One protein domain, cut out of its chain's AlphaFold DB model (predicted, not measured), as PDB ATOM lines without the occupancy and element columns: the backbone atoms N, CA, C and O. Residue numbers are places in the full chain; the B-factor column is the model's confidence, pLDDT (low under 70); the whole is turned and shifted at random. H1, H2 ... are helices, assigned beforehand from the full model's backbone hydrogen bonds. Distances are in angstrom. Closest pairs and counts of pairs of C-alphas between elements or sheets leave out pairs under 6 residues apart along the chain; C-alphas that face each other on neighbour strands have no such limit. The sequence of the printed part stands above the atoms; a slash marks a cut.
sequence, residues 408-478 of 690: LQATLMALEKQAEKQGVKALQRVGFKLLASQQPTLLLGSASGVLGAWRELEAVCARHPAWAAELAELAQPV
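AT A GLANCE: This is residues 408 to 478 of the 690 residues of an uncharacterized protein of Micractinium conductrix (UniProt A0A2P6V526). The longest helix, H5, sets its first end on the middle of H1, and H6 folds back at its other end as a hairpin; short H2, H3 and H4 pack along H1. The printed part has 71 residues with six named helices, H1 to H6 in order, all helix; it is compact, with a radius of gyration of the C-alphas of 11.8 A and spans of 35 by 22 by 20 A.

IN THESE COORDINATES: H5, residues 447 to 461, is 21.0 A long; H1, 408 to 421, begins at C-alpha (103.615, 81.114, 104.517). H6, 465 to 474, ends at C-alpha (118.116, 75.100, 87.679). H2 is 425 to 430, H3 432 to 438, H4 440 to 444.

HOW THE PARTS SIT: H5 touches H1 with residues 447 to 451 alone, at a steep tilt of 57 degrees; the closest C-alphas, Leu 415 and Ala 447, are 4.7 A apart. Hairpin H5 and H6 touch, closest C-alphas Cys 461 and Ala 468, 4.8 A. H1 and H6 are apart. Every O i to N i+4 pair is within hydrogen-bond range in H1, H2, H3, H5 and H6; H4 has 0 of 1, but 2 of 2 O i to N i+3.

THE WHOLE: The printed part has no cut; its links are tight. Residues 426, 429 to 430 and 474 to 478 have pLDDT under 70.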
ATOM      1  N   LEU A 408     102.871  81.225 105.775       86.31
ATOM      2  CA  LEU A 408     103.615  81.114 104.517       86.31
ATOM      3  C   LEU A 408     104.668  82.218 104.355       86.31
ATOM      4  O   LEU A 408     105.849  81.920 104.204       86.31
ATOM      5  N   GLN A 409     104.262  83.480 104.497       83.94
ATOM      6  CA  GLN A 409     105.160  84.630 104.368       83.94
ATOM      7  C   GLN A 409     106.279  84.622 105.417       83.94
ATOM      8  O   GLN A 409     107.445  84.829 105.090       83.94
ATOM      9  N   ALA A 410     105.945  84.335 106.679       86.12
ATOM     10  CA  ALA A 410     106.940  84.259 107.748       86.12
ATOM     11  C   ALA A 410     107.929  83.103 107.530       86.12
ATOM     12  O   ALA A 410     109.109  83.231 107.849       86.12
ATOM     13  N   THR A 411     107.457  81.986 106.972       87.31
ATOM     14  CA  THR A 411     108.288  80.817 106.660       87.31
ATOM     15  C   THR A 411     109.222  81.115 105.495       87.31
ATOM     16  O   THR A 411     110.402  80.794 105.586       87.31
ATOM     17  N   LEU A 412     108.736  81.801 104.455       87.00
ATOM     18  CA  LEU A 412     109.565  82.272 103.345       87.00
ATOM     19  C   LEU A 412     110.676  83.214 103.841       87.00
ATOM     20  O   LEU A 412     111.846  82.968 103.568       87.00
ATOM     21  N   MET A 413     110.333  84.226 104.644       86.12
ATOM     22  CA  MET A 413     111.318  85.155 105.218       86.12
ATOM     23  C   MET A 413     112.335  84.445 106.122       86.12
ATOM     24  O   MET A 413     113.523  84.768 106.120       86.12
ATOM     25  N   ALA A 414     111.882  83.470 106.916       86.81
ATOM     26  CA  ALA A 414     112.773  82.668 107.746       86.81
ATOM     27  C   ALA A 414     113.721  81.816 106.891       86.81
ATOM     28  O   ALA A 414     114.902  81.710 107.221       86.81
ATOM     29  N   LEU A 415     113.222  81.244 105.793       87.12
ATOM     30  CA  LEU A 415     114.008  80.465 104.844       87.12
ATOM     31  C   LEU A 415     115.073  81.332 104.162       87.12
ATOM     32  O   LEU A 415     116.239  80.946 104.161       87.12
ATOM     33  N   GLU A 416     114.705  82.521 103.685       87.81
ATOM     34  CA  GLU A 416     115.618  83.507 103.090       87.81
ATOM     35  C   GLU A 416     116.746  83.888 104.056       87.81
ATOM     36  O   GLU A 416     117.930  83.710 103.752       87.81
ATOM     37  N   LYS A 417     116.379  84.322 105.268       88.81
ATOM     38  CA  LYS A 417     117.333  84.730 106.309       88.81
ATOM     39  C   LYS A 417     118.250  83.587 106.734       88.81
ATOM     40  O   LYS A 417     119.429  83.788 107.027       88.81
ATOM     41  N   GLN A 418     117.712  82.374 106.827       88.06
ATOM     42  CA  GLN A 418     118.487  81.226 107.273       88.06
ATOM     43  C   GLN A 418     119.399  80.687 106.174       88.06
ATOM     44  O   GLN A 418     120.519  80.291 106.488       88.06
ATOM     45  N   ALA A 419     118.977  80.737 104.910       87.19
ATOM     46  CA  ALA A 419     119.830  80.426 103.769       87.19
ATOM     47  C   ALA A 419     121.019  81.387 103.682       87.19
ATOM     48  O   ALA A 419     122.145  80.939 103.473       87.19
ATOM     49  N   GLU A 420     120.783  82.682 103.926       87.00
ATOM     50  CA  GLU A 420     121.833  83.703 103.982       87.00
ATOM     51  C   GLU A 420     122.833  83.407 105.100       87.00
ATOM     52  O   GLU A 420     124.031  83.275 104.850       87.00
ATOM     53  N   LYS A 421     122.335  83.178 106.322       87.62
ATOM     54  CA  LYS A 421     123.173  82.812 107.473       87.62
ATOM     55  C   LYS A 421     123.987  81.537 107.229       87.62
ATOM     56  O   LYS A 421     125.079  81.386 107.768       87.62
ATOM     57  N   GLN A 422     123.435  80.599 106.466       84.38
ATOM     58  CA  GLN A 422     124.046  79.310 106.158       84.38
ATOM     59  C   GLN A 422     124.903  79.315 104.885       84.38
ATOM     60  O   GLN A 422     125.485  78.280 104.565       84.38
ATOM     61  N   GLY A 423     124.979  80.439 104.162       81.56
ATOM     62  CA  GLY A 423     125.763  80.571 102.935       81.56
ATOM     63  C   GLY A 423     125.255  79.746 101.748       81.56
ATOM     64  O   GLY A 423     126.030  79.477 100.832       81.56
ATOM     65  N   VAL A 424     123.980  79.338 101.733       81.31
ATOM     66  CA  VAL A 424     123.398  78.503 100.664       81.31
ATOM     67  C   VAL A 424     123.028  79.380  99.460       81.31
ATOM     68  O   VAL A 424     121.867  79.716  99.233       81.31
ATOM     69  N   LYS A 425     124.045  79.786  98.689       74.94
ATOM     70  CA  LYS A 425     123.900  80.725  97.560       74.94
ATOM     71  C   LYS A 425     123.158  80.133  96.360       74.94
ATOM     72  O   LYS A 425     122.505  80.882  95.641       74.94
ATOM     73  N   ALA A 426     123.247  78.821  96.130       69.44
ATOM     74  CA  ALA A 426     122.580  78.168  94.999       69.44
ATOM     75  C   ALA A 426     121.054  78.307  95.096       69.44
ATOM     76  O   ALA A 426     120.413  78.781  94.165       69.44
ATOM     77  N   LEU A 427     120.490  78.015  96.270       73.38
ATOM     78  CA  LEU A 427     119.053  78.121  96.527       73.38
ATOM     79  C   LEU A 427     118.535  79.569  96.454       73.38
ATOM     80  O   LEU A 427     117.427  79.809  95.980       73.38
ATOM     81  N   GLN A 428     119.351  80.542  96.876       72.56
ATOM     82  CA  GLN A 428     119.028  81.965  96.735       72.56
ATOM     83  C   GLN A 428     118.911  82.389  95.262       72.56
ATOM     84  O   GLN A 428     118.033  83.185  94.942       72.56
ATOM     85  N   ARG A 429     119.754  81.841  94.372       68.19
ATOM     86  CA  ARG A 429     119.746  82.155  92.930       68.19
ATOM     87  C   ARG A 429     118.522  81.614  92.198       68.19
ATOM     88  O   ARG A 429     118.023  82.293  91.312       68.19
ATOM     89  N   VAL A 430     118.014  80.441  92.594       69.62
ATOM     90  CA  VAL A 430     116.761  79.883  92.043       69.62
ATOM     91  C   VAL A 430     115.560  80.785  92.380       69.62
ATOM     92  O   VAL A 430     114.575  80.830  91.649       69.62
ATOM     93  N   GLY A 431     115.632  81.516  93.498       74.88
ATOM     94  CA  GLY A 431     114.561  82.372  93.990       74.88
ATOM     95  C   GLY A 431     113.519  81.586  94.789       74.88
ATOM     96  O   GLY A 431     112.764  80.766  94.265       74.88
ATOM     97  N   PHE A 432     113.412  81.875  96.087       78.00
ATOM     98  CA  PHE A 432     112.503  81.148  96.981       78.00
ATOM     99  C   PHE A 432     111.028  81.283  96.602       78.00
ATOM    100  O   PHE A 432     110.253  80.352  96.810       78.00
ATOM    101  N   LYS A 433     110.638  82.419  96.013       76.56
ATOM    102  CA  LYS A 433     109.279  82.628  95.499       76.56
ATOM    103  C   LYS A 433     108.963  81.698  94.325       76.56
ATOM    104  O   LYS A 433     107.880  81.125  94.283       76.56
ATOM    105  N   LEU A 434     109.916  81.495  93.414       74.25
ATOM    106  CA  LEU A 434     109.756  80.576  92.288       74.25
ATOM    107  C   LEU A 434     109.689  79.121  92.768       74.25
ATOM    108  O   LEU A 434     108.828  78.358  92.344       74.25
ATOM    109  N   LEU A 435     110.545  78.742  93.715       75.94
ATOM    110  CA  LEU A 435     110.491  77.409  94.320       75.94
ATOM    111  C   LEU A 435     109.172  77.162  95.051       75.94
ATOM    112  O   LEU A 435     108.575  76.096  94.904       75.94
ATOM    113  N   ALA A 436     108.688  78.154  95.795       78.62
ATOM    114  CA  ALA A 436     107.402  78.085  96.468       78.62
ATOM    115  C   ALA A 436     106.222  77.983  95.486       78.62
ATOM    116  O   ALA A 436     105.237  77.321  95.801       78.62
ATOM    117  N   SER A 437     106.310  78.591  94.299       73.69
ATOM    118  CA  SER A 437     105.255  78.490  93.284       73.69
ATOM    119  C   SER A 437     105.198  77.103  92.633       73.69
ATOM    120  O   SER A 437     104.110  76.596  92.350       73.69
ATOM    121  N   GLN A 438     106.351  76.446  92.461       76.94
ATOM    122  CA  GLN A 438     106.435  75.082  91.927       76.94
ATOM    123  C   GLN A 438     106.091  74.014  92.968       76.94
ATOM    124  O   GLN A 438     105.362  73.064  92.657       76.94
ATOM    125  N   GLN A 439     106.577  74.189  94.202       81.88
ATOM    126  CA  GLN A 439     106.367  73.277  95.324       81.88
ATOM    127  C   GLN A 439     105.912  74.032  96.592       81.88
ATOM    128  O   GLN A 439     106.702  74.281  97.508       81.88
ATOM    129  N   PRO A 440     104.607  74.346  96.699       78.69
ATOM    130  CA  PRO A 440     104.046  75.137  97.802       78.69
ATOM    131  C   PRO A 440     104.211  74.496  99.181       78.69
ATOM    132  O   PRO A 440     104.242  75.184 100.199       78.69
ATOM    133  N   THR A 441     104.350  73.170  99.235       83.19
ATOM    134  CA  THR A 441     104.555  72.425 100.484       83.19
ATOM    135  C   THR A 441     105.893  72.731 101.153       83.19
ATOM    136  O   THR A 441     106.019  72.500 102.354       83.19
ATOM    137  N   LEU A 442     106.867  73.310 100.438       83.44
ATOM    138  CA  LEU A 442     108.110  73.807 101.040       83.44
ATOM    139  C   LEU A 442     107.830  74.842 102.137       83.44
ATOM    140  O   LEU A 442     108.524  74.880 103.149       83.44
ATOM    141  N   LEU A 443     106.761  75.627 101.980       83.81
ATOM    142  CA  LEU A 443     106.339  76.653 102.933       83.81
ATOM    143  C   LEU A 443     105.620  76.093 104.171       83.81
ATOM    144  O   LEU A 443     105.256  76.854 105.068       83.81
ATOM    145  N   LEU A 444     105.386  74.781 104.213       84.81
ATOM    146  CA  LEU A 444     104.837  74.079 105.374       84.81
ATOM    147  C   LEU A 444     105.933  73.482 106.263       84.81
ATOM    148  O   LEU A 444     105.670  73.155 107.420       84.81
ATOM    149  N   GLY A 445     107.145  73.322 105.726       82.81
ATOM    150  CA  GLY A 445     108.296  72.792 106.447       82.81
ATOM    151  C   GLY A 445     108.992  73.838 107.318       82.81
ATOM    152  O   GLY A 445     108.783  75.043 107.188       82.81
ATOM    153  N   SER A 446     109.872  73.377 108.209       86.00
ATOM    154  CA  SER A 446     110.794  74.275 108.907       86.00
ATOM    155  C   SER A 446     111.899  74.739 107.956       86.00
ATOM    156  O   SER A 446     112.400  73.958 107.146       86.00
ATOM    157  N   ALA A 447     112.337  75.995 108.087       85.75
ATOM    158  CA  ALA A 447     113.432  76.534 107.275       85.75
ATOM    159  C   ALA A 447     114.707  75.676 107.373       85.75
ATOM    160  O   ALA A 447     115.367  75.417 106.371       85.75
ATOM    161  N   SER A 448     115.029  75.169 108.569       86.19
ATOM    162  CA  SER A 448     116.156  74.254 108.773       86.19
ATOM    163  C   SER A 448     115.983  72.918 108.052       86.19
ATOM    164  O   SER A 448     116.954  72.428 107.484       86.19
ATOM    165  N   GLY A 449     114.776  72.343 108.060       87.19
ATOM    166  CA  GLY A 449     114.485  71.086 107.374       87.19
ATOM    167  C   GLY A 449     114.606  71.221 105.858       87.19
ATOM    168  O   GLY A 449     115.250  70.394 105.222       87.19
ATOM    169  N   VAL A 450     114.070  72.306 105.292       87.31
ATOM    170  CA  VAL A 450     114.159  72.589 103.849       87.31
ATOM    171  C   VAL A 450     115.613  72.787 103.411       87.31
ATOM    172  O   VAL A 450     116.047  72.192 102.429       87.31
ATOM    173  N   LEU A 451     116.393  73.574 104.160       87.81
ATOM    174  CA  LEU A 451     117.810  73.798 103.851       87.81
ATOM    175  C   LEU A 451     118.660  72.539 104.051       87.81
ATOM    176  O   LEU A 451     119.608  72.319 103.301       87.81
ATOM    177  N   GLY A 452     118.321  71.705 105.038       88.06
ATOM    178  CA  GLY A 452     118.938  70.394 105.232       88.06
ATOM    179  C   GLY A 452     118.728  69.491 104.019       88.06
ATOM    180  O   GLY A 452     119.704  69.035 103.430       88.06
ATOM    181  N   ALA A 453     117.476  69.339 103.582       87.44
ATOM    182  CA  ALA A 453     117.127  68.542 102.407       87.44
ATOM    183  C   ALA A 453     117.806  69.052 101.123       87.44
ATOM    184  O   ALA A 453     118.249  68.257 100.299       87.44
ATOM    185  N   TRP A 454     117.947  70.374 100.963       86.50
ATOM    186  CA  TRP A 454     118.674  70.947  99.828       86.50
ATOM    187  C   TRP A 454     120.158  70.562  99.822       86.50
ATOM    188  O   TRP A 454     120.693  70.187  98.786       86.50
ATOM    189  N   ARG A 455     120.829  70.603 100.975       87.38
ATOM    190  CA  ARG A 455     122.241  70.192 101.077       87.38
ATOM    191  C   ARG A 455     122.428  68.702 100.841       87.38
ATOM    192  O   ARG A 455     123.427  68.297 100.259       87.38
ATOM    193  N   GLU A 456     121.486  67.888 101.310       89.44
ATOM    194  CA  GLU A 456     121.477  66.455 101.017       89.44
ATOM    195  C   GLU A 456     121.344  66.220  99.509       89.44
ATOM    196  O   GLU A 456     122.111  65.439  98.950       89.44
ATOM    197  N   LEU A 457     120.457  66.960  98.835       86.94
ATOM    198  CA  LEU A 457     120.332  66.934  97.379       86.94
ATOM    199  C   LEU A 457     121.634  67.368  96.689       86.94
ATOM    200  O   LEU A 457     122.112  66.653  95.816       86.94
ATOM    201  N   GLU A 458     122.253  68.477  97.106       86.12
ATOM    202  CA  GLU A 458     123.551  68.925  96.578       86.12
ATOM    203  C   GLU A 458     124.636  67.853  96.757       86.12
ATOM    204  O   GLU A 458     125.391  67.573  95.827       86.12
ATOM    205  N   ALA A 459     124.693  67.207  97.924       87.38
ATOM    206  CA  ALA A 459     125.666  66.159  98.217       87.38
ATOM    207  C   ALA A 459     125.445  64.888  97.383       87.38
ATOM    208  O   ALA A 459     126.415  64.212  97.029       87.38
ATOM    209  N   VAL A 460     124.190  64.553  97.066       89.38
ATOM    210  CA  VAL A 460     123.842  63.443  96.167       89.38
ATOM    211  C   VAL A 460     124.168  63.811  94.719       89.38
ATOM    212  O   VAL A 460     124.861  63.051  94.045       89.38
ATOM    213  N   CYS A 461     123.753  64.990  94.250       87.50
ATOM    214  CA  CYS A 461     124.019  65.462  92.891       87.50
ATOM    215  C   CYS A 461     125.516  65.635  92.623       87.50
ATOM    216  O   CYS A 461     125.974  65.300  91.539       87.50
ATOM    217  N   ALA A 462     126.314  66.048  93.612       86.12
ATOM    218  CA  ALA A 462     127.769  66.148  93.478       86.12
ATOM    219  C   ALA A 462     128.445  64.811  93.121       86.12
ATOM    220  O   ALA A 462     129.539  64.804  92.558       86.12
ATOM    221  N   ARG A 463     127.802  63.671  93.413       89.25
ATOM    222  CA  ARG A 463     128.292  62.329  93.050       89.25
ATOM    223  C   ARG A 463     127.921  61.924  91.618       89.25
ATOM    224  O   ARG A 463     128.452  60.937  91.117       89.25
ATOM    225  N   HIS A 464     127.038  62.677  90.961       89.81
ATOM    226  CA  HIS A 464     126.505  62.397  89.631       89.81
ATOM    227  C   HIS A 464     126.655  63.635  88.726       89.81
ATOM    228  O   HIS A 464     125.817  64.532  88.781       89.81
ATOM    229  N   PRO A 465     127.678  63.695  87.849       83.00
ATOM    230  CA  PRO A 465     127.994  64.896  87.066       83.00
ATOM    231  C   PRO A 465     126.825  65.443  86.234       83.00
ATOM    232  O   PRO A 465     126.654  66.654  86.150       83.00
ATOM    233  N   ALA A 466     125.993  64.560  85.670       83.00
ATOM    234  CA  ALA A 466     124.786  64.950  84.941       83.00
ATOM    235  C   ALA A 466     123.771  65.672  85.845       83.00
ATOM    236  O   ALA A 466     123.264  66.726  85.483       83.00
ATOM    237  N   TRP A 467     123.541  65.169  87.059       86.44
ATOM    238  CA  TRP A 467     122.621  65.791  88.017       86.44
ATOM    239  C   TRP A 467     123.195  67.067  88.630       86.44
ATOM    240  O   TRP A 467     122.453  67.998  88.923       86.44
ATOM    241  N   ALA A 468     124.517  67.138  88.812       81.62
ATOM    242  CA  ALA A 468     125.187  68.370  89.212       81.62
ATOM    243  C   ALA A 468     125.020  69.470  88.151       81.62
ATOM    244  O   ALA A 468     124.786  70.622  88.511       81.62
ATOM    245  N   ALA A 469     125.103  69.116  86.863       79.25
ATOM    246  CA  ALA A 469     124.856  70.039  85.760       79.25
ATOM    247  C   ALA A 469     123.389  70.493  85.714       79.25
ATOM    248  O   ALA A 469     123.140  71.694  85.671       79.25
ATOM    249  N   GLU A 470     122.426  69.572  85.837       80.56
ATOM    250  CA  GLU A 470     120.993  69.904  85.906       80.56
ATOM    251  C   GLU A 470     120.662  70.806  87.108       80.56
ATOM    252  O   GLU A 470     119.930  71.788  86.982       80.56
ATOM    253  N   LEU A 471     121.235  70.526  88.285       77.69
ATOM    254  CA  LEU A 471     121.045  71.353  89.479       77.69
ATOM    255  C   LEU A 471     121.657  72.752  89.302       77.69
ATOM    256  O   LEU A 471     121.085  73.738  89.768       77.69
ATOM    257  N   ALA A 472     122.802  72.853  88.622       75.38
ATOM    258  CA  ALA A 472     123.440  74.125  88.303       75.38
ATOM    259  C   ALA A 472     122.657  74.929  87.251       75.38
ATOM    260  O   ALA A 472     122.581  76.150  87.374       75.38
ATOM    261  N   GLU A 473     122.047  74.266  86.261       75.69
ATOM    262  CA  GLU A 473     121.130  74.887  85.297       75.69
ATOM    263  C   GLU A 473     119.870  75.420  85.980       75.69
ATOM    264  O   GLU A 473     119.493  76.566  85.756       75.69
ATOM    265  N   LEU A 474     119.263  74.645  86.884       67.19
ATOM    266  CA  LEU A 474     118.116  75.100  87.679       67.19
ATOM    267  C   LEU A 474     118.467  76.265  88.614       67.19
ATOM    268  O   LEU A 474     117.606  77.086  88.922       67.19
ATOM    269  N   ALA A 475     119.721  76.337  89.071       64.56
ATOM    270  CA  ALA A 475     120.252  77.431  89.881       64.56
ATOM    271  C   ALA A 475     120.722  78.642  89.062       64.56
ATOM    272  O   ALA A 475     121.233  79.605  89.652       64.56
ATOM    273  N   GLN A 476     120.559  78.628  87.734       64.06
ATOM    274  CA  GLN A 476     120.690  79.849  86.950       64.06
ATOM    275  C   GLN A 476     119.563  80.814  87.341       64.06
ATOM    276  O   GLN A 476     118.427  80.386  87.547       64.06
ATOM    277  N   PRO A 477     119.869  82.110  87.499       55.91
ATOM    278  CA  PRO A 477     118.883  83.088  87.920       55.91
ATOM    279  C   PRO A 477     117.748  83.145  86.897       55.91
ATOM    280  O   PRO A 477     117.932  83.589  85.765       55.91
ATOM    281  N   VAL A 478     116.562  82.695  87.300       55.16
ATOM    282  CA  VAL A 478     115.339  82.935  86.539       55.16
ATOM    283  C   VAL A 478     114.961  84.383  86.805       55.16
ATOM    284  O   VAL A 478     114.382  84.702  87.842       55.16
TER     285      VAL A 478